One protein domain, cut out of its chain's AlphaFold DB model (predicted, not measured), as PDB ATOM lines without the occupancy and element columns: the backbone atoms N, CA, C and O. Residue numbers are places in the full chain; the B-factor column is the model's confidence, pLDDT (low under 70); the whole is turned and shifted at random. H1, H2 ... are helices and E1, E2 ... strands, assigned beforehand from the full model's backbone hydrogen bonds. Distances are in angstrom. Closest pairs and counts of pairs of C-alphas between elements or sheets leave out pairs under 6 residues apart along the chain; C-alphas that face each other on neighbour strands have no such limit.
ATOM      1  N   LYS A   2      68.938  23.701 -30.013       48.50
ATOM      2  CA  LYS A   2      68.341  23.165 -28.766       48.50
ATOM      3  C   LYS A   2      67.756  24.196 -27.770       48.50
ATOM      4  O   LYS A   2      66.821  23.877 -27.051       48.50
ATOM      5  N   ILE A   3      68.251  25.440 -27.731       50.22
ATOM      6  CA  ILE A   3      67.752  26.488 -26.805       50.22
ATOM      7  C   ILE A   3      66.346  26.988 -27.163       50.22
ATOM      8  O   ILE A   3      65.533  27.203 -26.272       50.22
ATOM      9  N   LYS A   4      66.032  27.131 -28.459       42.94
ATOM     10  CA  LYS A   4      64.690  27.553 -28.893       42.94
ATOM     11  C   LYS A   4      63.648  26.461 -28.626       42.94
ATOM     12  O   LYS A   4      62.538  26.781 -28.225       42.94
ATOM     13  N   GLN A   5      64.037  25.191 -28.762       47.22
ATOM     14  CA  GLN A   5      63.209  24.039 -28.385       47.22
ATOM     15  C   GLN A   5      62.950  23.996 -26.872       47.22
ATOM     16  O   GLN A   5      61.811  23.835 -26.455       47.22
ATOM     17  N   ARG A   6      63.969  24.253 -26.038       46.66
ATOM     18  CA  ARG A   6      63.801  24.311 -24.572       46.66
ATOM     19  C   ARG A   6      62.974  25.502 -24.079       46.66
ATOM     20  O   ARG A   6      62.356  25.405 -23.028       46.66
ATOM     21  N   LEU A   7      62.940  26.611 -24.819       48.53
ATOM     22  CA  LEU A   7      62.081  27.751 -24.484       48.53
ATOM     23  C   LEU A   7      60.614  27.486 -24.860       48.53
ATOM     24  O   LEU A   7      59.729  27.784 -24.063       48.53
ATOM     25  N   LYS A   8      60.363  26.869 -26.025       52.38
ATOM     26  CA  LYS A   8      59.027  26.384 -26.415       52.38
ATOM     27  C   LYS A   8      58.479  25.364 -25.409       52.38
ATOM     28  O   LYS A   8      57.331  25.485 -24.998       52.38
ATOM     29  N   LEU A   9      59.333  24.446 -24.944       47.31
ATOM     30  CA  LEU A   9      59.018  23.483 -23.885       47.31
ATOM     31  C   LEU A   9      58.477  24.182 -22.631       47.31
ATOM     32  O   LEU A   9      57.468  23.760 -22.083       47.31
ATOM     33  N   LEU A  10      59.112  25.271 -22.196       55.31
ATOM     34  CA  LEU A  10      58.747  25.966 -20.960       55.31
ATOM     35  C   LEU A  10      57.395  26.691 -21.071       55.31
ATOM     36  O   LEU A  10      56.618  26.681 -20.121       55.31
ATOM     37  N   VAL A  11      57.091  27.260 -22.242       55.28
ATOM     38  CA  VAL A  11      55.807  27.932 -22.506       55.28
ATOM     39  C   VAL A  11      54.661  26.923 -22.606       55.28
ATOM     40  O   VAL A  11      53.608  27.137 -22.016       55.28
ATOM     41  N   LEU A  12      54.877  25.793 -23.281       51.03
ATOM     42  CA  LEU A  12      53.845  24.773 -23.477       51.03
ATOM     43  C   LEU A  12      53.594  23.951 -22.195       51.03
ATOM     44  O   LEU A  12      52.456  23.609 -21.883       51.03
ATOM     45  N   SER A  13      54.631  23.756 -21.371       54.56
ATOM     46  CA  SER A  13      54.509  23.186 -20.015       54.56
ATOM     47  C   SER A  13      53.698  24.074 -19.067       54.56
ATOM     48  O   SER A  13      53.057  23.570 -18.150       54.56
ATOM     49  N   ALA A  14      53.717  25.397 -19.267       54.69
ATOM     50  CA  ALA A  14      52.965  26.331 -18.433       54.69
ATOM     51  C   ALA A  14      51.446  26.248 -18.660       54.69
ATOM     52  O   ALA A  14      50.676  26.597 -17.770       54.69
ATOM     53  N   ILE A  15      51.010  25.739 -19.817       54.81
ATOM     54  CA  ILE A  15      49.590  25.537 -20.140       54.81
ATOM     55  C   ILE A  15      49.029  24.305 -19.405       54.81
ATOM     56  O   ILE A  15      47.886  24.325 -18.959       54.81
ATOM     57  N   LEU A  16      49.865  23.289 -19.157       49.78
ATOM     58  CA  LEU A  16      49.540  22.115 -18.329       49.78
ATOM     59  C   LEU A  16      49.382  22.440 -16.827       49.78
ATOM     60  O   LEU A  16      48.949  21.590 -16.057       49.78
ATOM     61  N   LEU A  17      49.731  23.659 -16.393       48.00
ATOM     62  CA  LEU A  17      49.616  24.114 -15.001       48.00
ATOM     63  C   LEU A  17      48.283  24.807 -14.686       48.00
ATOM     64  O   LEU A  17      48.112  25.265 -13.558       48.00
ATOM     65  N   ILE A  18      47.348  24.914 -15.638       53.19
ATOM     66  CA  ILE A  18      46.000  25.434 -15.369       53.19
ATOM     67  C   ILE A  18      45.173  24.288 -14.762       53.19
ATOM     68  O   ILE A  18      44.809  23.364 -15.490       53.19
ATOM     69  N   PRO A  19      44.862  24.299 -13.449       41.88
ATOM     70  CA  PRO A  19      44.121  23.213 -12.825       41.88
ATOM     71  C   PRO A  19      42.661  23.249 -13.290       41.88
ATOM     72  O   PRO A  19      41.823  23.960 -12.734       41.88
ATOM     73  N   GLY A  20      42.344  22.465 -14.316       42.41
ATOM     74  CA  GLY A  20      40.978  22.062 -14.614       42.41
ATOM     75  C   GLY A  20      40.534  21.013 -13.595       42.41
ATOM     76  O   GLY A  20      41.133  19.948 -13.516       42.41
ATOM     77  N   VAL A  21      39.526  21.351 -12.784       39.44
ATOM     78  CA  VAL A  21      38.676  20.452 -11.973       39.44
ATOM     79  C   VAL A  21      39.279  19.082 -11.630       39.44
ATOM     80  O   VAL A  21      39.034  18.123 -12.348       39.44
ATOM     81  N   SER A  22      40.040  19.001 -10.528       42.34
ATOM     82  CA  SER A  22      40.414  17.771  -9.791       42.34
ATOM     83  C   SER A  22      40.366  16.466 -10.605       42.34
ATOM     84  O   SER A  22      39.668  15.519 -10.233       42.34
ATOM     85  N   SER A  23      41.045  16.441 -11.747       43.78
ATOM     86  CA  SER A  23      41.104  15.261 -12.593       43.78
ATOM     87  C   SER A  23      42.309  14.469 -12.142       43.78
ATOM     88  O   SER A  23      43.349  15.029 -11.796       43.78
ATOM     89  N   ALA A  24      42.094  13.173 -12.013       48.00
ATOM     90  CA  ALA A  24      43.071  12.255 -11.492       48.00
ATOM     91  C   ALA A  24      44.429  12.394 -12.202       48.00
ATOM     92  O   ALA A  24      44.505  12.497 -13.424       48.00
ATOM     93  N   GLU A  25      45.487  12.419 -11.397       51.06
ATOM     94  CA  GLU A  25      46.867  12.546 -11.848       51.06
ATOM     95  C   GLU A  25      47.278  11.291 -12.637       51.06
ATOM     96  O   GLU A  25      46.919  10.167 -12.266       51.06
ATOM     97  N   ILE A  26      48.011  11.472 -13.736       50.78
ATOM     98  CA  ILE A  26      48.635  10.365 -14.471       50.78
ATOM     99  C   ILE A  26      49.759   9.808 -13.592       50.78
ATOM    100  O   ILE A  26      50.744  10.502 -13.348       50.78
ATOM    101  N   ILE A  27      49.616   8.573 -13.099       53.41
ATOM    102  CA  ILE A  27      50.569   7.978 -12.146       53.41
ATOM    103  C   ILE A  27      51.594   7.062 -12.834       53.41
ATOM    104  O   ILE A  27      52.717   7.002 -12.343       53.41
ATOM    105  N   LYS A  28      51.288   6.370 -13.952       51.88
ATOM    106  CA  LYS A  28      52.212   5.392 -14.599       51.88
ATOM    107  C   LYS A  28      51.992   5.255 -16.112       51.88
ATOM    108  O   LYS A  28      51.004   5.761 -16.618       51.88
ATOM    109  N   PRO A  29      52.855   4.523 -16.837       53.22
ATOM    110  CA  PRO A  29      53.838   5.162 -17.704       53.22
ATOM    111  C   PRO A  29      53.291   6.374 -18.465       53.22
ATOM    112  O   PRO A  29      52.382   6.233 -19.276       53.22
ATOM    113  N   ALA A  30      53.867   7.553 -18.223       68.56
ATOM    114  CA  ALA A  30      53.552   8.742 -19.005       68.56
ATOM    115  C   ALA A  30      54.437   8.752 -20.257       68.56
ATOM    116  O   ALA A  30      55.660   8.874 -20.160       68.56
ATOM    117  N   LEU A  31      53.814   8.567 -21.418       82.25
ATOM    118  CA  LEU A  31      54.416   8.869 -22.707       82.25
ATOM    119  C   LEU A  31      54.395  10.380 -22.884       82.25
ATOM    120  O   LEU A  31      53.312  10.970 -22.901       82.25
ATOM    121  N   ASP A  32      55.568  10.987 -23.022       88.00
ATOM    122  CA  ASP A  32      55.672  12.391 -23.409       88.00
ATOM    123  C   ASP A  32      55.670  12.487 -24.940       88.00
ATOM    124  O   ASP A  32      56.515  11.895 -25.614       88.00
ATOM    125  N   ILE A  33      54.703  13.228 -25.479       91.06
ATOM    126  CA  ILE A  33      54.440  13.376 -26.915       91.06
ATOM    127  C   ILE A  33      54.694  14.830 -27.305       91.06
ATOM    128  O   ILE A  33      54.095  15.722 -26.698       91.06
ATOM    129  N   GLN A  34      55.553  15.089 -28.296       91.31
ATOM    130  CA  GLN A  34      55.836  16.436 -28.812       91.31
ATOM    131  C   GLN A  34      56.225  16.427 -30.292       91.31
ATOM    132  O   GLN A  34      56.828  15.475 -30.780       91.31
ATOM    133  N   ASN A  35      55.952  17.537 -30.986       91.62
ATOM    134  CA  ASN A  35      56.357  17.705 -32.382       91.62
ATOM    135  C   ASN A  35      57.875  17.803 -32.548       91.62
ATOM    136  O   ASN A  35      58.530  18.714 -32.022       91.62
ATOM    137  N   PHE A  36      58.421  16.914 -33.367       87.88
ATOM    138  CA  PHE A  36      59.792  16.912 -33.853       87.88
ATOM    139  C   PHE A  36      59.829  17.220 -35.362       87.88
ATOM    140  O   PHE A  36      58.821  17.507 -36.008       87.88
ATOM    141  N   ALA A  37      61.034  17.289 -35.932       84.00
ATOM    142  CA  ALA A  37      61.194  17.603 -37.348       84.00
ATOM    143  C   ALA A  37      60.716  16.428 -38.216       84.00
ATOM    144  O   ALA A  37      61.331  15.368 -38.186       84.00
ATOM    145  N   GLY A  38      59.686  16.659 -39.031       85.12
ATOM    146  CA  GLY A  38      59.061  15.631 -39.874       85.12
ATOM    147  C   GLY A  38      57.601  15.363 -39.513       85.12
ATOM    148  O   GLY A  38      56.868  14.862 -40.359       85.12
ATOM    149  N   ASP A  39      57.186  15.780 -38.318       92.75
ATOM    150  CA  ASP A  39      55.836  15.583 -37.800       92.75
ATOM    151  C   ASP A  39      54.851  16.576 -38.426       92.75
ATOM    152  O   ASP A  39      55.166  17.762 -38.600       92.75
ATOM    153  N   SER A  40      53.638  16.107 -38.722       94.06
ATOM    154  CA  SER A  40      52.562  16.970 -39.230       94.06
ATOM    155  C   SER A  40      51.867  17.767 -38.118       94.06
ATOM    156  O   SER A  40      51.248  18.796 -38.394       94.06
ATOM    157  N   GLY A  41      51.995  17.331 -36.861       94.62
ATOM    158  CA  GLY A  41      51.438  18.001 -35.697       94.62
ATOM    159  C   GLY A  41      49.949  17.775 -35.494       94.62
ATOM    160  O   GLY A  41      49.412  16.721 -35.835       94.62
ATOM    161  N   VAL A  42      49.274  18.769 -34.913       95.75
ATOM    162  CA  VAL A  42      47.814  18.741 -34.751       95.75
ATOM    163  C   VAL A  42      47.130  19.204 -36.028       95.75
ATOM    164  O   VAL A  42      47.382  20.300 -36.526       95.75
ATOM    165  N   THR A  43      46.199  18.391 -36.520       95.31
ATOM    166  CA  THR A  43      45.241  18.783 -37.551       95.31
ATOM    167  C   THR A  43      43.858  18.842 -36.936       95.31
ATOM    168  O   THR A  43      43.291  17.821 -36.548       95.31
ATOM    169  N   LEU A  44      43.309  20.054 -36.872       93.44
ATOM    170  CA  LEU A  44      41.972  20.291 -36.364       93.44
ATOM    171  C   LEU A  44      41.042  20.786 -37.458       93.44
ATOM    172  O   LEU A  44      41.269  21.828 -38.072       93.44
ATOM    173  N   THR A  45      39.972  20.035 -37.686       90.94
ATOM    174  CA  THR A  45      38.888  20.416 -38.587       90.94
ATOM    175  C   THR A  45      37.571  20.456 -37.822       90.94
ATOM    176  O   THR A  45      37.486  20.041 -36.668       90.94
ATOM    177  N   GLY A  46      36.496  20.916 -38.468       88.31
ATOM    178  CA  GLY A  46      35.163  20.873 -37.857       88.31
ATOM    179  C   GLY A  46      34.689  19.460 -37.478       88.31
ATOM    180  O   GLY A  46      33.751  19.339 -36.691       88.31
ATOM    181  N   THR A  47      35.323  18.409 -38.018       94.94
ATOM    182  CA  THR A  47      34.904  17.007 -37.856       94.94
ATOM    183  C   THR A  47      36.012  16.039 -37.449       94.94
ATOM    184  O   THR A  47      35.715  14.880 -37.171       94.94
ATOM    185  N   THR A  48      37.274  16.466 -37.413       96.44
ATOM    186  CA  THR A  48      38.418  15.616 -37.046       96.44
ATOM    187  C   THR A  48      39.377  16.357 -36.125       96.44
ATOM    188  O   THR A  48      39.554  17.569 -36.254       96.44
ATOM    189  N   PHE A  49      40.001  15.612 -35.219       96.69
ATOM    190  CA  PHE A  49      41.128  16.048 -34.400       96.69
ATOM    191  C   PHE A  49      42.196  14.956 -34.478       96.69
ATOM    192  O   PHE A  49      42.068  13.907 -33.844       96.69
ATOM    193  N   ASP A  50      43.214  15.183 -35.297       97.62
ATOM    194  CA  ASP A  50      44.277  14.214 -35.551       97.62
ATOM    195  C   ASP A  50      45.609  14.763 -35.033       97.62
ATOM    196  O   ASP A  50      45.857  15.969 -35.088       97.62
ATOM    197  N   ILE A  51      46.469  13.881 -34.523       97.75
ATOM    198  CA  ILE A  51      47.816  14.221 -34.052       97.75
ATOM    199  C   ILE A  51      48.806  13.282 -34.726       97.75
ATOM    200  O   ILE A  51      48.680  12.069 -34.603       97.75
ATOM    201  N   ASP A  52      49.813  13.852 -35.370       97.06
ATOM    202  CA  ASP A  52      50.992  13.157 -35.881       97.06
ATOM    203  C   ASP A  52      52.223  13.789 -35.227       97.06
ATOM    204  O   ASP A  52      52.484  14.978 -35.412       97.06
ATOM    205  N   SER A  53      52.899  13.047 -34.356       95.31
ATOM    206  CA  SER A  53      53.903  13.587 -33.438       95.31
ATOM    207  C   SER A  53      54.909  12.519 -33.011       95.31
ATOM    208  O   SER A  53      54.823  11.375 -33.443       95.31
ATOM    209  N   THR A  54      55.835  12.846 -32.115       93.75
ATOM    210  CA  THR A  54      56.875  11.919 -31.657       93.75
ATOM    211  C   THR A  54      56.778  11.664 -30.152       93.75
ATOM    212  O   THR A  54      56.636  12.596 -29.359       93.75
ATOM    213  N   VAL A  55      56.887  10.396 -29.745       89.44
ATOM    214  CA  VAL A  55      57.136   9.984 -28.356       89.44
ATOM    215  C   VAL A  55      58.635   9.820 -28.153       89.44
ATOM    216  O   VAL A  55      59.263   9.069 -28.895       89.44
ATOM    217  N   PHE A  56      59.190  10.470 -27.135       79.25
ATOM    218  CA  PHE A  56      60.637  10.455 -26.865       79.25
ATOM    219  C   PHE A  56      60.991   9.981 -25.445       79.25
ATOM    220  O   PHE A  56      62.145   9.674 -25.159       79.25
ATOM    221  N   THR A  57      60.002   9.858 -24.554       71.69
ATOM    222  CA  THR A  57      60.229   9.404 -23.175       71.69
ATOM    223  C   THR A  57      59.095   8.508 -22.694       71.69
ATOM    224  O   THR A  57      57.921   8.815 -22.906       71.69
ATOM    225  N   ILE A  58      59.454   7.431 -21.984       67.69
ATOM    226  CA  ILE A  58      58.537   6.644 -21.153       67.69
ATOM    227  C   ILE A  58      58.934   6.843 -19.693       67.69
ATOM    228  O   ILE A  58      59.968   6.349 -19.242       67.69
ATOM    229  N   VAL A  59      58.114   7.542 -18.914       59.12
ATOM    230  CA  VAL A  59      58.374   7.691 -17.476       59.12
ATOM    231  C   VAL A  59      57.849   6.467 -16.735       59.12
ATOM    232  O   VAL A  59      56.646   6.267 -16.687       59.12
ATOM    233  N   THR A  60      58.725   5.649 -16.147       54.16
ATOM    234  CA  THR A  60      58.334   4.516 -15.278       54.16
ATOM    235  C   THR A  60      58.593   4.843 -13.801       54.16
ATOM    236  O   THR A  60      59.303   5.803 -13.507       54.16
ATOM    237  N   ASP A  61      58.081   4.026 -12.870       49.50
ATOM    238  CA  ASP A  61      58.216   4.190 -11.402       49.50
ATOM    239  C   ASP A  61      59.668   4.343 -10.878       49.50
ATOM    240  O   ASP A  61      59.867   4.657  -9.705       49.50
ATOM    241  N   GLY A  62      60.693   4.096 -11.703       48.50
ATOM    242  CA  GLY A  62      62.104   4.157 -11.301       48.50
ATOM    243  C   GLY A  62      62.912   5.328 -11.870       48.50
ATOM    244  O   GLY A  62      63.904   5.708 -11.252       48.50
ATOM    245  N   ALA A  63      62.524   5.866 -13.032       55.75
ATOM    246  CA  ALA A  63      63.151   6.985 -13.748       55.75
ATOM    247  C   ALA A  63      62.481   7.161 -15.132       55.75
ATOM    248  O   ALA A  63      61.870   6.211 -15.641       55.75
ATOM    249  N   PRO A  64      62.643   8.329 -15.785       59.47
ATOM    250  CA  PRO A  64      62.461   8.440 -17.227       59.47
ATOM    251  C   PRO A  64      63.354   7.418 -17.937       59.47
ATOM    252  O   PRO A  64      64.567   7.398 -17.725       59.47
ATOM    253  N   ILE A  65      62.747   6.559 -18.748       64.75
ATOM    254  CA  ILE A  65      63.457   5.743 -19.725       64.75
ATOM    255  C   ILE A  65      63.352   6.509 -21.037       64.75
ATOM    256  O   ILE A  65      62.262   6.629 -21.602       64.75
ATOM    257  N   ASP A  66      64.481   7.048 -21.491       63.94
ATOM    258  CA  ASP A  66      64.594   7.544 -22.858       63.94
ATOM    259  C   ASP A  66      64.401   6.340 -23.782       63.94
ATOM    260  O   ASP A  66      65.122   5.338 -23.692       63.94
ATOM    261  N   ILE A  67      63.379   6.420 -24.622       70.00
ATOM    262  CA  ILE A  67      63.208   5.502 -25.739       70.00
ATOM    263  C   ILE A  67      63.747   6.176 -26.991       70.00
ATOM    264  O   ILE A  67      63.877   7.398 -27.036       70.00
ATOM    265  N   ASP A  68      64.051   5.380 -28.013       83.31
ATOM    266  CA  ASP A  68      64.227   5.956 -29.339       83.31
ATOM    267  C   ASP A  68      62.950   6.716 -29.722       83.31
ATOM    268  O   ASP A  68      61.841   6.277 -29.406       83.31
ATOM    269  N   ASP A  69      63.121   7.848 -30.397       88.94
ATOM    270  CA  ASP A  69      62.023   8.658 -30.913       88.94
ATOM    271  C   ASP A  69      61.113   7.779 -31.793       88.94
ATOM    272  O   ASP A  69      61.529   7.273 -32.842       88.94
ATOM    273  N   VAL A  70      59.867   7.570 -31.362       91.25
ATOM    274  CA  VAL A  70      58.881   6.750 -32.082       91.25
ATOM    275  C   VAL A  70      57.643   7.551 -32.438       91.25
ATOM    276  O   VAL A  70      57.199   8.410 -31.683       91.25
ATOM    277  N   ASN A  71      57.032   7.216 -33.574       94.38
ATOM    278  CA  ASN A  71      55.857   7.939 -34.041       94.38
ATOM    279  C   ASN A  71      54.663   7.773 -33.091       94.38
ATOM    280  O   ASN A  71      54.344   6.658 -32.670       94.38
ATOM    281  N   PHE A  72      53.968   8.868 -32.823       95.31
ATOM    282  CA  PHE A  72      52.658   8.923 -32.202       95.31
ATOM    283  C   PHE A  72      51.645   9.361 -33.253       95.31
ATOM    284  O   PHE A  72      51.730  10.468 -33.777       95.31
ATOM    285  N   LEU A  73      50.658   8.511 -33.519       97.12
ATOM    286  CA  LEU A  73      49.550   8.847 -34.400       97.12
ATOM    287  C   LEU A  73      48.239   8.699 -33.638       97.12
ATOM    288  O   LEU A  73      47.939   7.609 -33.156       97.12
ATOM    289  N   LEU A  74      47.447   9.764 -33.581       97.56
ATOM    290  CA  LEU A  74      46.066   9.775 -33.113       97.56
ATOM    291  C   LEU A  74      45.168  10.211 -34.263       97.56
ATOM    292  O   LEU A  74      45.412  11.237 -34.888       97.56
ATOM    293  N   THR A  75      44.121   9.433 -34.518       97.81
ATOM    294  CA  THR A  75      43.127   9.728 -35.552       97.81
ATOM    295  C   THR A  75      41.738   9.718 -34.946       97.81
ATOM    296  O   THR A  75      41.397   8.763 -34.237       97.81
ATOM    297  N   SER A  76      40.926  10.728 -35.238       98.25
ATOM    298  CA  SER A  76      39.592  10.834 -34.661       98.25
ATOM    299  C   SER A  76      38.547  11.452 -35.579       98.25
ATOM    300  O   SER A  76      38.831  12.221 -36.496       98.25
ATOM    301  N   VAL A  77      37.294  11.123 -35.279       98.12
ATOM    302  CA  VAL A  77      36.110  11.734 -35.877       98.12
ATOM    303  C   VAL A  77      35.188  12.236 -34.778       98.12
ATOM    304  O   VAL A  77      35.063  11.627 -33.711       98.12
ATOM    305  N   GLY A  78      34.542  13.362 -35.034       96.81
ATOM    306  CA  GLY A  78      33.712  14.027 -34.047       96.81
ATOM    307  C   GLY A  78      33.056  15.277 -34.598       96.81
ATOM    308  O   GLY A  78      32.831  15.411 -35.802       96.81
ATOM    309  N   SER A  79      32.733  16.199 -33.700       94.56
ATOM    310  CA  SER A  79      32.096  17.462 -34.067       94.56
ATOM    311  C   SER A  79      32.495  18.583 -33.127       94.56
ATOM    312  O   SER A  79      32.577  18.352 -31.921       94.56
ATOM    313  N   PHE A  80      32.624  19.794 -33.670       93.06
ATOM    314  CA  PHE A  80      32.717  21.031 -32.896       93.06
ATOM    315  C   PHE A  80      31.373  21.728 -32.738       93.06
ATOM    316  O   PHE A  80      30.649  21.937 -33.710       93.06
ATOM    317  N   LEU A  81      31.100  22.196 -31.525       91.25
ATOM    318  CA  LEU A  81      30.026  23.129 -31.215       91.25
ATOM    319  C   LEU A  81      30.554  24.190 -30.245       91.25
ATOM    320  O   LEU A  81      30.932  23.892 -29.117       91.25
ATOM    321  N   GLY A  82      30.586  25.448 -30.695       85.75
ATOM    322  CA  GLY A  82      30.916  26.591 -29.834       85.75
ATOM    323  C   GLY A  82      32.321  26.549 -29.217       85.75
ATOM    324  O   GLY A  82      32.464  26.862 -28.040       85.75
ATOM    325  N   GLY A  83      33.337  26.137 -29.984       88.12
ATOM    326  CA  GLY A  83      34.727  26.043 -29.510       88.12
ATOM    327  C   GLY A  83      35.027  24.802 -28.662       88.12
ATOM    328  O   GLY A  83      36.153  24.623 -28.221       88.12
ATOM    329  N   THR A  84      34.048  23.921 -28.444       95.44
ATOM    330  CA  THR A  84      34.260  22.610 -27.818       95.44
ATOM    331  C   THR A  84      33.985  21.507 -28.826       95.44
ATOM    332  O   THR A  84      32.957  21.532 -29.504       95.44
ATOM    333  N   GLY A  85      34.891  20.545 -28.937       96.50
ATOM    334  CA  GLY A  85      34.734  19.362 -29.765       96.50
ATOM    335  C   GLY A  85      34.754  18.087 -28.936       96.50
ATOM    336  O   GLY A  85      35.434  18.021 -27.914       96.50
ATOM    337  N   ILE A  86      33.992  17.086 -29.367       96.88
ATOM    338  CA  ILE A  86      33.981  15.747 -28.766       96.88
ATOM    339  C   ILE A  86      34.295  14.749 -29.872       96.88
ATOM    340  O   ILE A  86      33.640  14.756 -30.918       96.88
ATOM    341  N   PHE A  87      35.311  13.926 -29.632       98.00
ATOM    342  CA  PHE A  87      35.912  13.051 -30.625       98.00
ATOM    343  C   PHE A  87      36.023  11.615 -30.132       98.00
ATOM    344  O   PHE A  87      36.356  11.353 -28.978       98.00
ATOM    345  N   SER A  88      35.829  10.690 -31.063       98.38
ATOM    346  CA  SER A  88      36.076   9.264 -30.878       98.38
ATOM    347  C   SER A  88      37.108   8.793 -31.892       98.38
ATOM    348  O   SER A  88      37.175   9.311 -33.011       98.38
ATOM    349  N   GLY A  89      37.941   7.834 -31.513       98.31
ATOM    350  CA  GLY A  89      39.046   7.437 -32.366       98.31
ATOM    351  C   GLY A  89      40.015   6.467 -31.722       98.31
ATOM    352  O   GLY A  89      39.703   5.767 -30.755       98.31
ATOM    353  N   SER A  90      41.208   6.424 -32.301       97.56
ATOM    354  CA  SER A  90      42.285   5.532 -31.894       97.56
ATOM    355  C   SER A  90      43.629   6.231 -31.929       97.56
ATOM    356  O   SER A  90      43.814   7.198 -32.665       97.56
ATOM    357  N   PHE A  91      44.582   5.692 -31.179       96.69
ATOM    358  CA  PHE A  91      45.979   6.079 -31.272       96.69
ATOM    359  C   PHE A  91      46.894   4.860 -31.407       96.69
ATOM    360  O   PHE A  91      46.555   3.744 -30.998       96.69
ATOM    361  N   THR A  92      48.082   5.099 -31.953       95.56
ATOM    362  CA  THR A  92      49.171   4.131 -32.070       95.56
ATOM    363  C   THR A  92      50.502   4.788 -31.723       95.56
ATOM    364  O   THR A  92      50.739   5.948 -32.053       95.56
ATOM    365  N   VAL A  93      51.373   4.031 -31.060       92.44
ATOM    366  CA  VAL A  93      52.738   4.425 -30.698       92.44
ATOM    367  C   VAL A  93      53.711   3.466 -31.371       92.44
ATOM    368  O   VAL A  93      53.536   2.250 -31.274       92.44
ATOM    369  N   GLY A  94      54.725   3.986 -32.062       89.06
ATOM    370  CA  GLY A  94      55.809   3.210 -32.672       89.06
ATOM    371  C   GLY A  94      55.346   2.081 -33.594       89.06
ATOM    372  O   GLY A  94      55.934   1.005 -33.583       89.06
ATOM    373  N   GLY A  95      54.253   2.283 -34.337       81.06
ATOM    374  CA  GLY A  95      53.703   1.273 -35.250       81.06
ATOM    375  C   GLY A  95      53.054   0.061 -34.565       81.06
ATOM    376  O   GLY A  95      52.818  -0.946 -35.227       81.06
ATOM    377  N   GLY A  96      52.762   0.147 -33.260       85.62
ATOM    378  CA  GLY A  96      52.098  -0.918 -32.498       85.62
ATOM    379  C   GLY A  96      52.758  -1.276 -31.165       85.62
ATOM    380  O   GLY A  96      52.366  -2.267 -30.555       85.62
ATOM    381  N   LEU A  97      53.735  -0.500 -30.685       87.00
ATOM    382  CA  LEU A  97      54.279  -0.652 -29.329       87.00
ATOM    383  C   LEU A  97      53.194  -0.459 -28.268       87.00
ATOM    384  O   LEU A  97      53.174  -1.172 -27.266       87.00
ATOM    385  N   LEU A  98      52.270   0.465 -28.522       89.25
ATOM    386  CA  LEU A  98      51.060   0.663 -27.739       89.25
ATOM    387  C   LEU A  98      49.939   1.122 -28.668       89.25
ATOM    388  O   LEU A  98      50.158   1.967 -29.539       89.25
ATOM    389  N   THR A  99      48.744   0.578 -28.484       93.94
ATOM    390  CA  THR A  99      47.546   1.003 -29.210       93.94
ATOM    391  C   THR A  99      46.396   1.206 -28.244       93.94
ATOM    392  O   THR A  99      46.310   0.545 -27.205       93.94
ATOM    393  N   GLY A 100      45.482   2.100 -28.593       95.31
ATOM    394  CA  GLY A 100      44.278   2.299 -27.805       95.31
ATOM    395  C   GLY A 100      43.198   3.068 -28.540       95.31
ATOM    396  O   GLY A 100      43.389   3.536 -29.663       95.31
ATOM    397  N   THR A 101      42.046   3.166 -27.891       97.62
ATOM    398  CA  THR A 101      40.844   3.835 -28.391       97.62
ATOM    399  C   THR A 101      40.284   4.790 -27.352       97.62
ATOM    400  O   THR A 101      40.486   4.593 -26.156       97.62
ATOM    401  N   PHE A 102      39.530   5.783 -27.798       97.38
ATOM    402  CA  PHE A 102      38.788   6.715 -26.951       97.38
ATOM    403  C   PHE A 102      37.426   7.003 -27.578       97.38
ATOM    404  O   PHE A 102      37.275   6.966 -28.801       97.38
ATOM    405  N   THR A 103      36.430   7.280 -26.740       96.88
ATOM    406  CA  THR A 103      35.061   7.590 -27.181       96.88
ATOM    407  C   THR A 103      34.713   9.061 -27.031       96.88
ATOM    408  O   THR A 103      33.956   9.576 -27.845       96.88
ATOM    409  N   ASP A 104      35.291   9.729 -26.029       94.69
ATOM    410  CA  ASP A 104      34.888  11.070 -25.603       94.69
ATOM    411  C   ASP A 104      36.111  11.961 -25.332       94.69
ATOM    412  O   ASP A 104      36.267  12.553 -24.263       94.69
ATOM    413  N   LEU A 105      37.016  12.051 -26.308       96.62
ATOM    414  CA  LEU A 105      38.114  13.008 -26.247       96.62
ATOM    415  C   LEU A 105      37.553  14.416 -26.436       96.62
ATOM    416  O   LEU A 105      37.035  14.757 -27.500       96.62
ATOM    417  N   THR A 106      37.661  15.233 -25.397       97.31
ATOM    418  CA  THR A 106      37.207  16.621 -25.434       97.31
ATOM    419  C   THR A 106      38.334  17.504 -25.935       97.31
ATOM    420  O   THR A 106      39.456  17.402 -25.447       97.31
ATOM    421  N   VAL A 107      38.029  18.394 -26.872       97.19
ATOM    422  CA  VAL A 107      38.933  19.429 -27.375       97.19
ATOM    423  C   VAL A 107      38.315  20.788 -27.083       97.19
ATOM    424  O   VAL A 107      37.158  21.026 -27.416       97.19
ATOM    425  N   LEU A 108      39.078  21.689 -26.476       96.00
ATOM    426  CA  LEU A 108      38.708  23.085 -26.277       96.00
ATOM    427  C   LEU A 108      39.589  23.946 -27.181       96.00
ATOM    428  O   LEU A 108      40.800  24.006 -26.979       96.00
ATOM    429  N   ASP A 109      38.978  24.595 -28.166       93.50
ATOM    430  CA  ASP A 109      39.614  25.566 -29.055       93.50
ATOM    431  C   ASP A 109      39.425  26.976 -28.479       93.50
ATOM    432  O   ASP A 109      38.299  27.454 -28.304       93.50
ATOM    433  N   PHE A 110      40.536  27.640 -28.165       91.62
ATOM    434  CA  PHE A 110      40.546  29.006 -27.640       91.62
ATOM    435  C   PHE A 110      40.589  30.064 -28.754       91.62
ATOM    436  O   PHE A 110      40.542  31.264 -28.472       91.62
ATOM    437  N   GLY A 111      40.629  29.634 -30.017       87.56
ATOM    438  CA  GLY A 111      40.822  30.479 -31.183       87.56
ATOM    439  C   GLY A 111      42.301  30.764 -31.449       87.56
ATOM    440  O   GLY A 111      43.177  30.530 -30.623       87.56
ATOM    441  N   GLY A 112      42.602  31.262 -32.652       86.44
ATOM    442  CA  GLY A 112      43.982  31.588 -33.041       86.44
ATOM    443  C   GLY A 112      44.895  30.374 -33.265       86.44
ATOM    444  O   GLY A 112      46.084  30.562 -33.502       86.44
ATOM    445  N   GLY A 113      44.339  29.156 -33.248       88.88
ATOM    446  CA  GLY A 113      45.087  27.905 -33.373       88.88
ATOM    447  C   GLY A 113      45.576  27.339 -32.040       88.88
ATOM    448  O   GLY A 113      46.340  26.380 -32.057       88.88
ATOM    449  N   ASP A 114      45.159  27.907 -30.908       93.19
ATOM    450  CA  ASP A 114      45.525  27.422 -29.579       93.19
ATOM    451  C   ASP A 114      44.376  26.629 -28.953       93.19
ATOM    452  O   ASP A 114      43.207  27.009 -29.048       93.19
ATOM    453  N   GLY A 115      44.702  25.551 -28.248       94.88
ATOM    454  CA  GLY A 115      43.687  24.770 -27.557       94.88
ATOM    455  C   GLY A 115      44.241  23.690 -26.646       94.88
ATOM    456  O   GLY A 115      45.449  23.480 -26.523       94.88
ATOM    457  N   THR A 116      43.322  23.011 -25.970       96.38
ATOM    458  CA  THR A 116      43.617  21.889 -25.074       96.38
ATOM    459  C   THR A 116      42.758  20.700 -25.426       96.38
ATOM    460  O   THR A 116      41.705  20.838 -26.047       96.38
ATOM    461  N   PHE A 117      43.203  19.520 -25.028       96.62
ATOM    462  CA  PHE A 117      42.419  18.316 -25.189       96.62
ATOM    463  C   PHE A 117      42.663  17.347 -24.049       96.62
ATOM    464  O   PHE A 117      43.715  17.354 -23.405       96.62
ATOM    465  N   GLY A 118      41.684  16.485 -23.818       95.94
ATOM    466  CA  GLY A 118      41.852  15.377 -22.908       95.94
ATOM    467  C   GLY A 118      40.677  14.424 -22.910       95.94
ATOM    468  O   GLY A 118      39.553  14.780 -23.266       95.94
ATOM    469  N   GLY A 119      40.950  13.193 -22.508       94.38
ATOM    470  CA  GLY A 119      39.939  12.153 -22.425       94.38
ATOM    471  C   GLY A 119      40.526  10.829 -21.983       94.38
ATOM    472  O   GLY A 119      41.740  10.604 -22.044       94.38
ATOM    473  N   ASP A 120      39.636   9.962 -21.526       93.69
ATOM    474  CA  ASP A 120      40.003   8.620 -21.114       93.69
ATOM    475  C   ASP A 120      40.240   7.745 -22.344       93.69
ATOM    476  O   ASP A 120      39.577   7.867 -23.380       93.69
ATOM    477  N   VAL A 121      41.206   6.845 -22.218       94.25
ATOM    478  CA  VAL A 121      41.571   5.896 -23.258       94.25
ATOM    479  C   VAL A 121      41.474   4.469 -22.742       94.25
ATOM    480  O   VAL A 121      41.712   4.185 -21.570       94.25
ATOM    481  N   THR A 122      41.165   3.549 -23.645       94.00
ATOM    482  CA  THR A 122      41.248   2.104 -23.426       94.00
ATOM    483  C   THR A 122      42.425   1.573 -24.223       94.00
ATOM    484  O   THR A 122      42.464   1.741 -25.443       94.00
ATOM    485  N   TYR A 123      43.386   0.933 -23.560       92.81
ATOM    486  CA  TYR A 123      44.495   0.288 -24.260       92.81
ATOM    487  C   TYR A 123      44.009  -1.015 -24.892       92.81
ATOM    488  O   TYR A 123      43.352  -1.829 -24.243       92.81
ATOM    489  N   THR A 124      44.318  -1.212 -26.170       93.50
ATOM    490  CA  THR A 124      43.794  -2.323 -26.979       93.50
ATOM    491  C   THR A 124      44.864  -3.307 -27.426       93.50
ATOM    492  O   THR A 124      44.524  -4.379 -27.924       93.50
ATOM    493  N   GLY A 125      46.142  -2.969 -27.262       90.69
ATOM    494  CA  GLY A 125      47.230  -3.811 -27.733       90.69
ATOM    495  C   GLY A 125      48.611  -3.178 -27.615       90.69
ATOM    496  O   GLY A 125      48.783  -2.041 -27.168       90.69
ATOM    497  N   GLY A 126      49.591  -3.949 -28.076       87.50
ATOM    498  CA  GLY A 126      50.992  -3.563 -28.179       87.50
ATOM    499  C   GLY A 126      51.881  -4.182 -27.107       87.50
ATOM    500  O   GLY A 126      51.429  -4.591 -26.038       87.50
ATOM    501  N   SER A 127      53.176  -4.277 -27.403       82.94
ATOM    502  CA  SER A 127      54.160  -4.906 -26.513       82.94
ATOM    503  C   SER A 127      54.325  -4.181 -25.174       82.94
ATOM    504  O   SER A 127      54.763  -4.794 -24.205       82.94
ATOM    505  N   LEU A 128      53.977  -2.893 -25.115       80.19
ATOM    506  CA  LEU A 128      54.032  -2.067 -23.909       80.19
ATOM    507  C   LEU A 128      52.702  -2.020 -23.146       80.19
ATOM    508  O   LEU A 128      52.652  -1.406 -22.085       80.19
ATOM    509  N   GLN A 129      51.638  -2.665 -23.645       83.06
ATOM    510  CA  GLN A 129      50.343  -2.666 -22.962       83.06
ATOM    511  C   GLN A 129      50.449  -3.293 -21.568       83.06
ATOM    512  O   GLN A 129      49.930  -2.743 -20.604       83.06
ATOM    513  N   GLY A 130      51.124  -4.436 -21.432       79.38
ATOM    514  CA  GLY A 130      51.237  -5.133 -20.149       79.38
ATOM    515  C   GLY A 130      49.871  -5.340 -19.474       79.38
ATOM    516  O   GLY A 130      48.976  -5.950 -20.050       79.38
ATOM    517  N   SER A 131      49.722  -4.823 -18.249       78.75
ATOM    518  CA  SER A 131      48.469  -4.851 -17.471       78.75
ATOM    519  C   SER A 131      47.609  -3.588 -17.641       78.75
ATOM    520  O   SER A 131      46.611  -3.432 -16.934       78.75
ATOM    521  N   LEU A 132      47.993  -2.666 -18.525       79.88
ATOM    522  CA  LEU A 132      47.269  -1.422 -18.748       79.88
ATOM    523  C   LEU A 132      45.942  -1.733 -19.453       79.88
ATOM    524  O   LEU A 132      45.919  -2.220 -20.584       79.88
ATOM    525  N   VAL A 133      44.832  -1.448 -18.772       84.88
ATOM    526  CA  VAL A 133      43.473  -1.610 -19.322       84.88
ATOM    527  C   VAL A 133      42.890  -0.259 -19.736       84.88
ATOM    528  O   VAL A 133      42.197  -0.163 -20.745       84.88
ATOM    529  N   GLY A 134      43.231   0.806 -19.010       88.31
ATOM    530  CA  GLY A 134      42.801   2.161 -19.320       88.31
ATOM    531  C   GLY A 134      43.812   3.200 -18.862       88.31
ATOM    532  O   GLY A 134      44.710   2.913 -18.071       88.31
ATOM    533  N   GLY A 135      43.659   4.404 -19.390       89.69
ATOM    534  CA  GLY A 135      44.495   5.553 -19.082       89.69
ATOM    535  C   GLY A 135      43.810   6.839 -19.511       89.69
ATOM    536  O   GLY A 135      42.610   6.862 -19.775       89.69
ATOM    537  N   ARG A 136      44.589   7.903 -19.622       91.50
ATOM    538  CA  ARG A 136      44.152   9.207 -20.100       91.50
ATOM    539  C   ARG A 136      45.219   9.798 -20.986       91.50
ATOM    540  O   ARG A 136      46.413   9.655 -20.720       91.50
ATOM    541  N   ILE A 137      44.756  10.472 -22.024       93.25
ATOM    542  CA  ILE A 137      45.569  11.389 -22.802       93.25
ATOM    543  C   ILE A 137      45.144  12.812 -22.470       93.25
ATOM    544  O   ILE A 137      43.951  13.097 -22.364       93.25
ATOM    545  N   GLU A 138      46.111  13.700 -22.296       93.25
ATOM    546  CA  GLU A 138      45.868  15.124 -22.103       93.25
ATOM    547  C   GLU A 138      47.009  15.951 -22.675       93.25
ATOM    548  O   GLU A 138      48.170  15.544 -22.652       93.25
ATOM    549  N   GLY A 139      46.683  17.118 -23.211       93.19
ATOM    550  CA  GLY A 139      47.678  17.955 -23.852       93.19
ATOM    551  C   GLY A 139      47.149  19.303 -24.294       93.19
ATOM    552  O   GLY A 139      45.976  19.645 -24.123       93.19
ATOM    553  N   GLY A 140      48.058  20.073 -24.871       94.88
ATOM    554  CA  GLY A 140      47.782  21.356 -25.489       94.88
ATOM    555  C   GLY A 140      48.402  21.434 -26.872       94.88
ATOM    556  O   GLY A 140      49.375  20.738 -27.176       94.88
ATOM    557  N   PHE A 141      47.837  22.302 -27.699       94.81
ATOM    558  CA  PHE A 141      48.379  22.626 -29.006       94.81
ATOM    559  C   PHE A 141      48.413  24.134 -29.229       94.81
ATOM    560  O   PHE A 141      47.629  24.882 -28.642       94.81
ATOM    561  N   SER A 142      49.360  24.559 -30.061       95.00
ATOM    562  CA  SER A 142      49.505  25.938 -30.518       95.00
ATOM    563  C   SER A 142      49.928  25.941 -31.984       95.00
ATOM    564  O   SER A 142      51.026  25.507 -32.347       95.00
ATOM    565  N   GLY A 143      49.018  26.374 -32.853       91.88
ATOM    566  CA  GLY A 143      49.113  26.133 -34.287       91.88
ATOM    567  C   GLY A 143      49.142  24.632 -34.578       91.88
ATOM    568  O   GLY A 143      48.200  23.917 -34.254       91.88
ATOM    569  N   TYR A 144      50.238  24.162 -35.177       91.69
ATOM    570  CA  TYR A 144      50.458  22.738 -35.455       91.69
ATOM    571  C   TYR A 144      51.281  22.036 -34.363       91.69
ATOM    572  O   TYR A 144      51.363  20.812 -34.360       91.69
ATOM    573  N   ASP A 145      51.912  22.779 -33.448       94.00
ATOM    574  CA  ASP A 145      52.767  22.194 -32.411       94.00
ATOM    575  C   ASP A 145      51.890  21.556 -31.315       94.00
ATOM    576  O   ASP A 145      50.970  22.204 -30.813       94.00
ATOM    577  N   VAL A 146      52.196  20.317 -30.907       94.81
ATOM    578  CA  VAL A 146      51.544  19.623 -29.782       94.81
ATOM    579  C   VAL A 146      52.516  19.374 -28.632       94.81
ATOM    580  O   VAL A 146      53.711  19.146 -28.841       94.81
ATOM    581  N   ALA A 147      51.987  19.360 -27.411       92.69
ATOM    582  CA  ALA A 147      52.573  18.605 -26.313       92.69
ATOM    583  C   ALA A 147      51.478  17.878 -25.547       92.69
ATOM    584  O   ALA A 147      50.477  18.483 -25.157       92.69
ATOM    585  N   ALA A 148      51.687  16.591 -25.310       92.56
ATOM    586  CA  ALA A 148      50.722  15.758 -24.622       92.56
ATOM    587  C   ALA A 148      51.393  14.708 -23.747       92.56
ATOM    588  O   ALA A 148      52.565  14.372 -23.921       92.56
ATOM    589  N   LYS A 149      50.604  14.197 -22.810       90.75
ATOM    590  CA  LYS A 149      50.928  13.068 -21.955       90.75
ATOM    591  C   LYS A 149      49.877  11.995 -22.139       90.75
ATOM    592  O   LYS A 149      48.688  12.298 -22.193       90.75
ATOM    593  N   LEU A 150      50.319  10.750 -22.213       89.75
ATOM    594  CA  LEU A 150      49.448   9.581 -22.234       89.75
ATOM    595  C   LEU A 150      49.912   8.598 -21.164       89.75
ATOM    596  O   LEU A 150      51.053   8.154 -21.221       89.75
ATOM    597  N   GLY A 151      49.040   8.230 -20.227       87.19
ATOM    598  CA  GLY A 151      49.368   7.245 -19.196       87.19
ATOM    599  C   GLY A 151      48.177   6.798 -18.351       87.19
ATOM    600  O   GLY A 151      47.059   7.280 -18.508       87.19
ATOM    601  N   GLU A 152      48.423   5.854 -17.449       79.62
ATOM    602  CA  GLU A 152      47.479   5.349 -16.454       79.62
ATOM    603  C   GLU A 152      47.077   6.444 -15.465       79.62
ATOM    604  O   GLU A 152      47.909   7.191 -14.945       79.62
ATOM    605  N   VAL A 153      45.786   6.492 -15.162       72.75
ATOM    606  CA  VAL A 153      45.188   7.466 -14.255       72.75
ATOM    607  C   VAL A 153      45.057   6.879 -12.857       72.75
ATOM    608  O   VAL A 153      44.556   5.767 -12.684       72.75
ATOM    609  N   ALA A 154      45.429   7.654 -11.840       66.81
ATOM    610  CA  ALA A 154      45.121   7.316 -10.458       66.81
ATOM    611  C   ALA A 154      43.611   7.214 -10.242       66.81
ATOM    612  O   ALA A 154      42.898   8.210 -10.340       66.81
ATOM    613  N   VAL A 155      43.088   6.068  -9.823       65.50
ATOM    614  CA  VAL A 155      41.740   6.086  -9.248       65.50
ATOM    615  C   VAL A 155      41.830   6.824  -7.911       65.50
ATOM    616  O   VAL A 155      42.329   6.266  -6.936       65.50
ATOM    617  N   VAL A 156      41.387   8.084  -7.859       68.75
ATOM    618  CA  VAL A 156      41.321   8.846  -6.604       68.75
ATOM    619  C   VAL A 156      40.173   8.268  -5.773       68.75
ATOM    620  O   VAL A 156      39.015   8.369  -6.189       68.75
ATOM    621  N   PRO A 157      40.437   7.659  -4.602       73.38
ATOM    622  CA  PRO A 157      39.369   7.136  -3.768       73.38
ATOM    623  C   PRO A 157      38.472   8.284  -3.310       73.38
ATOM    624  O   PRO A 157      38.951   9.262  -2.733       73.38
ATOM    625  N   VAL A 158      37.163   8.167  -3.545       77.44
ATOM    626  CA  VAL A 158      36.204   9.164  -3.059       77.44
ATOM    627  C   VAL A 158      36.291   9.198  -1.527       77.44
ATOM    628  O   VAL A 158      36.078   8.161  -0.890       77.44
ATOM    629  N   PRO A 159      36.599  10.354  -0.906       79.19
ATOM    630  CA  PRO A 159      36.774  10.426   0.537       79.19
ATOM    631  C   PRO A 159      35.531   9.940   1.283       79.19
ATOM    632  O   PRO A 159      34.402  10.257   0.902       79.19
ATOM    633  N   ALA A 160      35.728   9.258   2.417       84.81
ATOM    634  CA  ALA A 160      34.641   8.840   3.312       84.81
ATOM    635  C   ALA A 160      33.713  10.006   3.709       84.81
ATOM    636  O   ALA A 160      32.538   9.801   4.005       84.81
ATOM    637  N   ALA A 161      34.222  11.239   3.652       83.94
ATOM    638  CA  ALA A 161      33.458  12.459   3.845       83.94
ATOM    639  C   ALA A 161      32.253  12.590   2.899       83.94
ATOM    640  O   ALA A 161      31.226  13.086   3.342       83.94
ATOM    641  N   VAL A 162      32.319  12.120   1.646       89.12
ATOM    642  CA  VAL A 162      31.170  12.176   0.719       89.12
ATOM    643  C   VAL A 162      30.052  11.245   1.190       89.12
ATOM    644  O   VAL A 162      28.886  11.634   1.219       89.12
ATOM    645  N   TRP A 163      30.406  10.043   1.648       86.44
ATOM    646  CA  TRP A 163      29.456   9.086   2.217       86.44
ATOM    647  C   TRP A 163      28.863   9.578   3.539       86.44
ATOM    648  O   TRP A 163      27.649   9.505   3.746       86.44
ATOM    649  N   LEU A 164      29.694  10.150   4.413       89.25
ATOM    650  CA  LEU A 164      29.241  10.749   5.667       89.25
ATOM    651  C   LEU A 164      28.339  11.957   5.419       89.25
ATOM    652  O   LEU A 164      27.277  12.046   6.026       89.25
ATOM    653  N   PHE A 165      28.707  12.838   4.491       92.25
ATOM    654  CA  PHE A 165      27.900  13.992   4.114       92.25
ATOM    655  C   PHE A 165      26.549  13.567   3.525       92.25
ATOM    656  O   PHE A 165      25.512  14.067   3.959       92.25
ATOM    657  N   GLY A 166      26.537  12.584   2.619       94.12
ATOM    658  CA  GLY A 166      25.305  12.018   2.063       94.12
ATOM    659  C   GLY A 166      24.399  11.406   3.138       94.12
ATOM    660  O   GLY A 166      23.203  11.693   3.189       94.12
ATOM    661  N   SER A 167      24.976  10.617   4.050       95.00
ATOM    662  CA  SER A 167      24.233  10.011   5.164       95.00
ATOM    663  C   SER A 167      23.717  11.048   6.171       95.00
ATOM    664  O   SER A 167      22.579  10.951   6.632       95.00
ATOM    665  N   GLY A 168      24.502  12.090   6.452       94.75
ATOM    666  CA  GLY A 168      24.120  13.201   7.321       94.75
ATOM    667  C   GLY A 168      22.968  14.018   6.741       94.75
ATOM    668  O   GLY A 168      22.023  14.342   7.461       94.75
ATOM    669  N   LEU A 169      22.992  14.292   5.433       96.12
ATOM    670  CA  LEU A 169      21.920  15.015   4.747       96.12
ATOM    671  C   LEU A 169      20.608  14.219   4.752       96.12
ATOM    672  O   LEU A 169      19.556  14.769   5.082       96.12
ATOM    673  N   LEU A 170      20.663  12.913   4.467       94.62
ATOM    674  CA  LEU A 170      19.501  12.023   4.573       94.62
ATOM    675  C   LEU A 170      18.953  11.964   6.006       94.62
ATOM    676  O   LEU A 170      17.735  12.012   6.206       94.62
ATOM    677  N   GLY A 171      19.837  11.927   7.007       95.12
ATOM    678  CA  GLY A 171      19.460  11.999   8.418       95.12
ATOM    679  C   GLY A 171      18.712  13.291   8.764       95.12
ATOM    680  O   GLY A 171      17.660  13.248   9.405       95.12
ATOM    681  N   LEU A 172      19.198  14.438   8.280       95.50
ATOM    682  CA  LEU A 172      18.550  15.738   8.478       95.50
ATOM    683  C   LEU A 172      17.168  15.814   7.812       95.50
ATOM    684  O   LEU A 172      16.221  16.300   8.432       95.50
ATOM    685  N   VAL A 173      17.018  15.285   6.592       95.38
ATOM    686  CA  VAL A 173      15.714  15.202   5.909       95.38
ATOM    687  C   VAL A 173      14.727  14.340   6.706       95.38
ATOM    688  O   VAL A 173      13.559  14.710   6.851       95.38
ATOM    689  N   GLY A 174      15.187  13.223   7.276       95.06
ATOM    690  CA  GLY A 174      14.371  12.371   8.145       95.06
ATOM    691  C   GLY A 174      13.870  13.095   9.402       95.06
ATOM    692  O   GLY A 174      12.704  12.954   9.774       95.06
ATOM    693  N   ILE A 175      14.717  13.920  10.026       94.62
ATOM    694  CA  ILE A 175      14.343  14.736  11.191       94.62
ATOM    695  C   ILE A 175      13.336  15.825  10.805       94.62
ATOM    696  O   ILE A 175      12.360  16.036  11.527       94.62
ATOM    697  N   ALA A 176      13.540  16.500   9.670       93.75
ATOM    698  CA  ALA A 176      12.653  17.565   9.205       93.75
ATOM    699  C   ALA A 176      11.229  17.056   8.927       93.75
ATOM    700  O   ALA A 176      10.261  17.708   9.308       93.75
ATOM    701  N   ARG A 177      11.091  15.853   8.349       92.25
ATOM    702  CA  ARG A 177       9.779  15.237   8.076       92.25
ATOM    703  C   ARG A 177       8.990  14.861   9.325       92.25
ATOM    704  O   ARG A 177       7.775  14.816   9.251       92.25
ATOM    705  N   ARG A 178       9.643  14.598  10.463       88.88
ATOM    706  CA  ARG A 178       8.937  14.333  11.732       88.88
ATOM    707  C   ARG A 178       8.322  15.584  12.361       88.88
ATOM    708  O   ARG A 178       7.566  15.450  13.317       88.88
ATOM    709  N   LYS A 179       8.702  16.776  11.896       72.06
ATOM    710  CA  LYS A 179       8.202  18.055  12.417       72.06
ATOM    711  C   LYS A 179       7.070  18.665  11.579       72.06
ATOM    712  O   LYS A 179       6.547  19.695  11.994       72.06
TER     713      LYS A 179
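AT A GLANCE: This is residues 2 to 179 of the 180 residues of an uncharacterized protein of hydrothermal vent metagenome (UniProt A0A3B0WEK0). A closed barrel of eight strands makes the body, with H1 over its outer wall and H2 sticking out on an arm, residues 158 to 179, which makes the length. The short strand E2 pairs onto E3 outside the ring. The 178 printed residues hold two named helices and nine named strands, in the order H1, E1 to E9, H2; the class is mixed, helices and strands, and neighbour strands are antiparallel. The whole is loose, with a radius of gyration of the C-alphas of 19.5 A, and spans 73 by 40 by 32 A.

IN THESE COORDINATES: H1 is residues 2 to 15, 20.8 A long, from C-alpha 2 at (68.341, 23.165, -28.766). E1 is residues 26 to 34, E2 residues 41 to 44 and E3 residues 49 to 60, 28.2 A. E4, residues 63 to 81, is the longest strand by residues, 40.8 A, and bends by 93 degrees at residue 68; its C-alpha 81 is at (30.026, 23.129, -31.215). E5 is residues 84 to 93, E6 residues 98 to 111, 31.7 A, and E7 residues 114 to 125, 31.3 A. E8 is residues 134 to 142 and E9 residues 145 to 153. H2, residues 160 to 177, is 26.1 A long and ends at C-alpha 177, (9.779, 15.237, 8.076).

HOW THE PARTS SIT: Round the ring run E1, E3, E4, E5, E6, E7, E8, E9 and back to E1. E2 to E9 form a meander, each strand the antiparallel neighbour of the one before. E3 pairs with E2 over residues 49 to 52, with N 41 and O 52 2.8 A apart, and with E1 over residues 54 to 59, with N 34 and O 54 2.9 A apart; both lie on one side of it, E4 on the other side. E4 and E5 form a hairpin, with N 81 and O 84 2.8 A apart. E9 and E1 close the barrel at 163 degrees, with N 31 and O 150 2.8 A apart. H1 is on the barrel, outside it, at a height over the sheet of 10.0 A; it lies over E9, and the C-alphas of Leu 12 and Ala 147, the closest of the two, are 6.9 A apart. It runs slantwise to the strands, only just, at 57 degrees to E9 on the local plane. H2 is not on the barrel. Every O i to N i+4 pair is within hydrogen-bond range in H2, and 9 of 10 in H1.

THE WHOLE: The C-alphas of Lys 2 and Lys 179, the two farthest apart, are 73.1 A from each other. Without residues 158 to 179, which stand free, the body spans 40 by 37 by 32 A. The printed part has no cut and no long link. The mean pLDDT of the printed part is 82.3; residues 2 to 30, 58 to 66 and 154 to 156 are under 70.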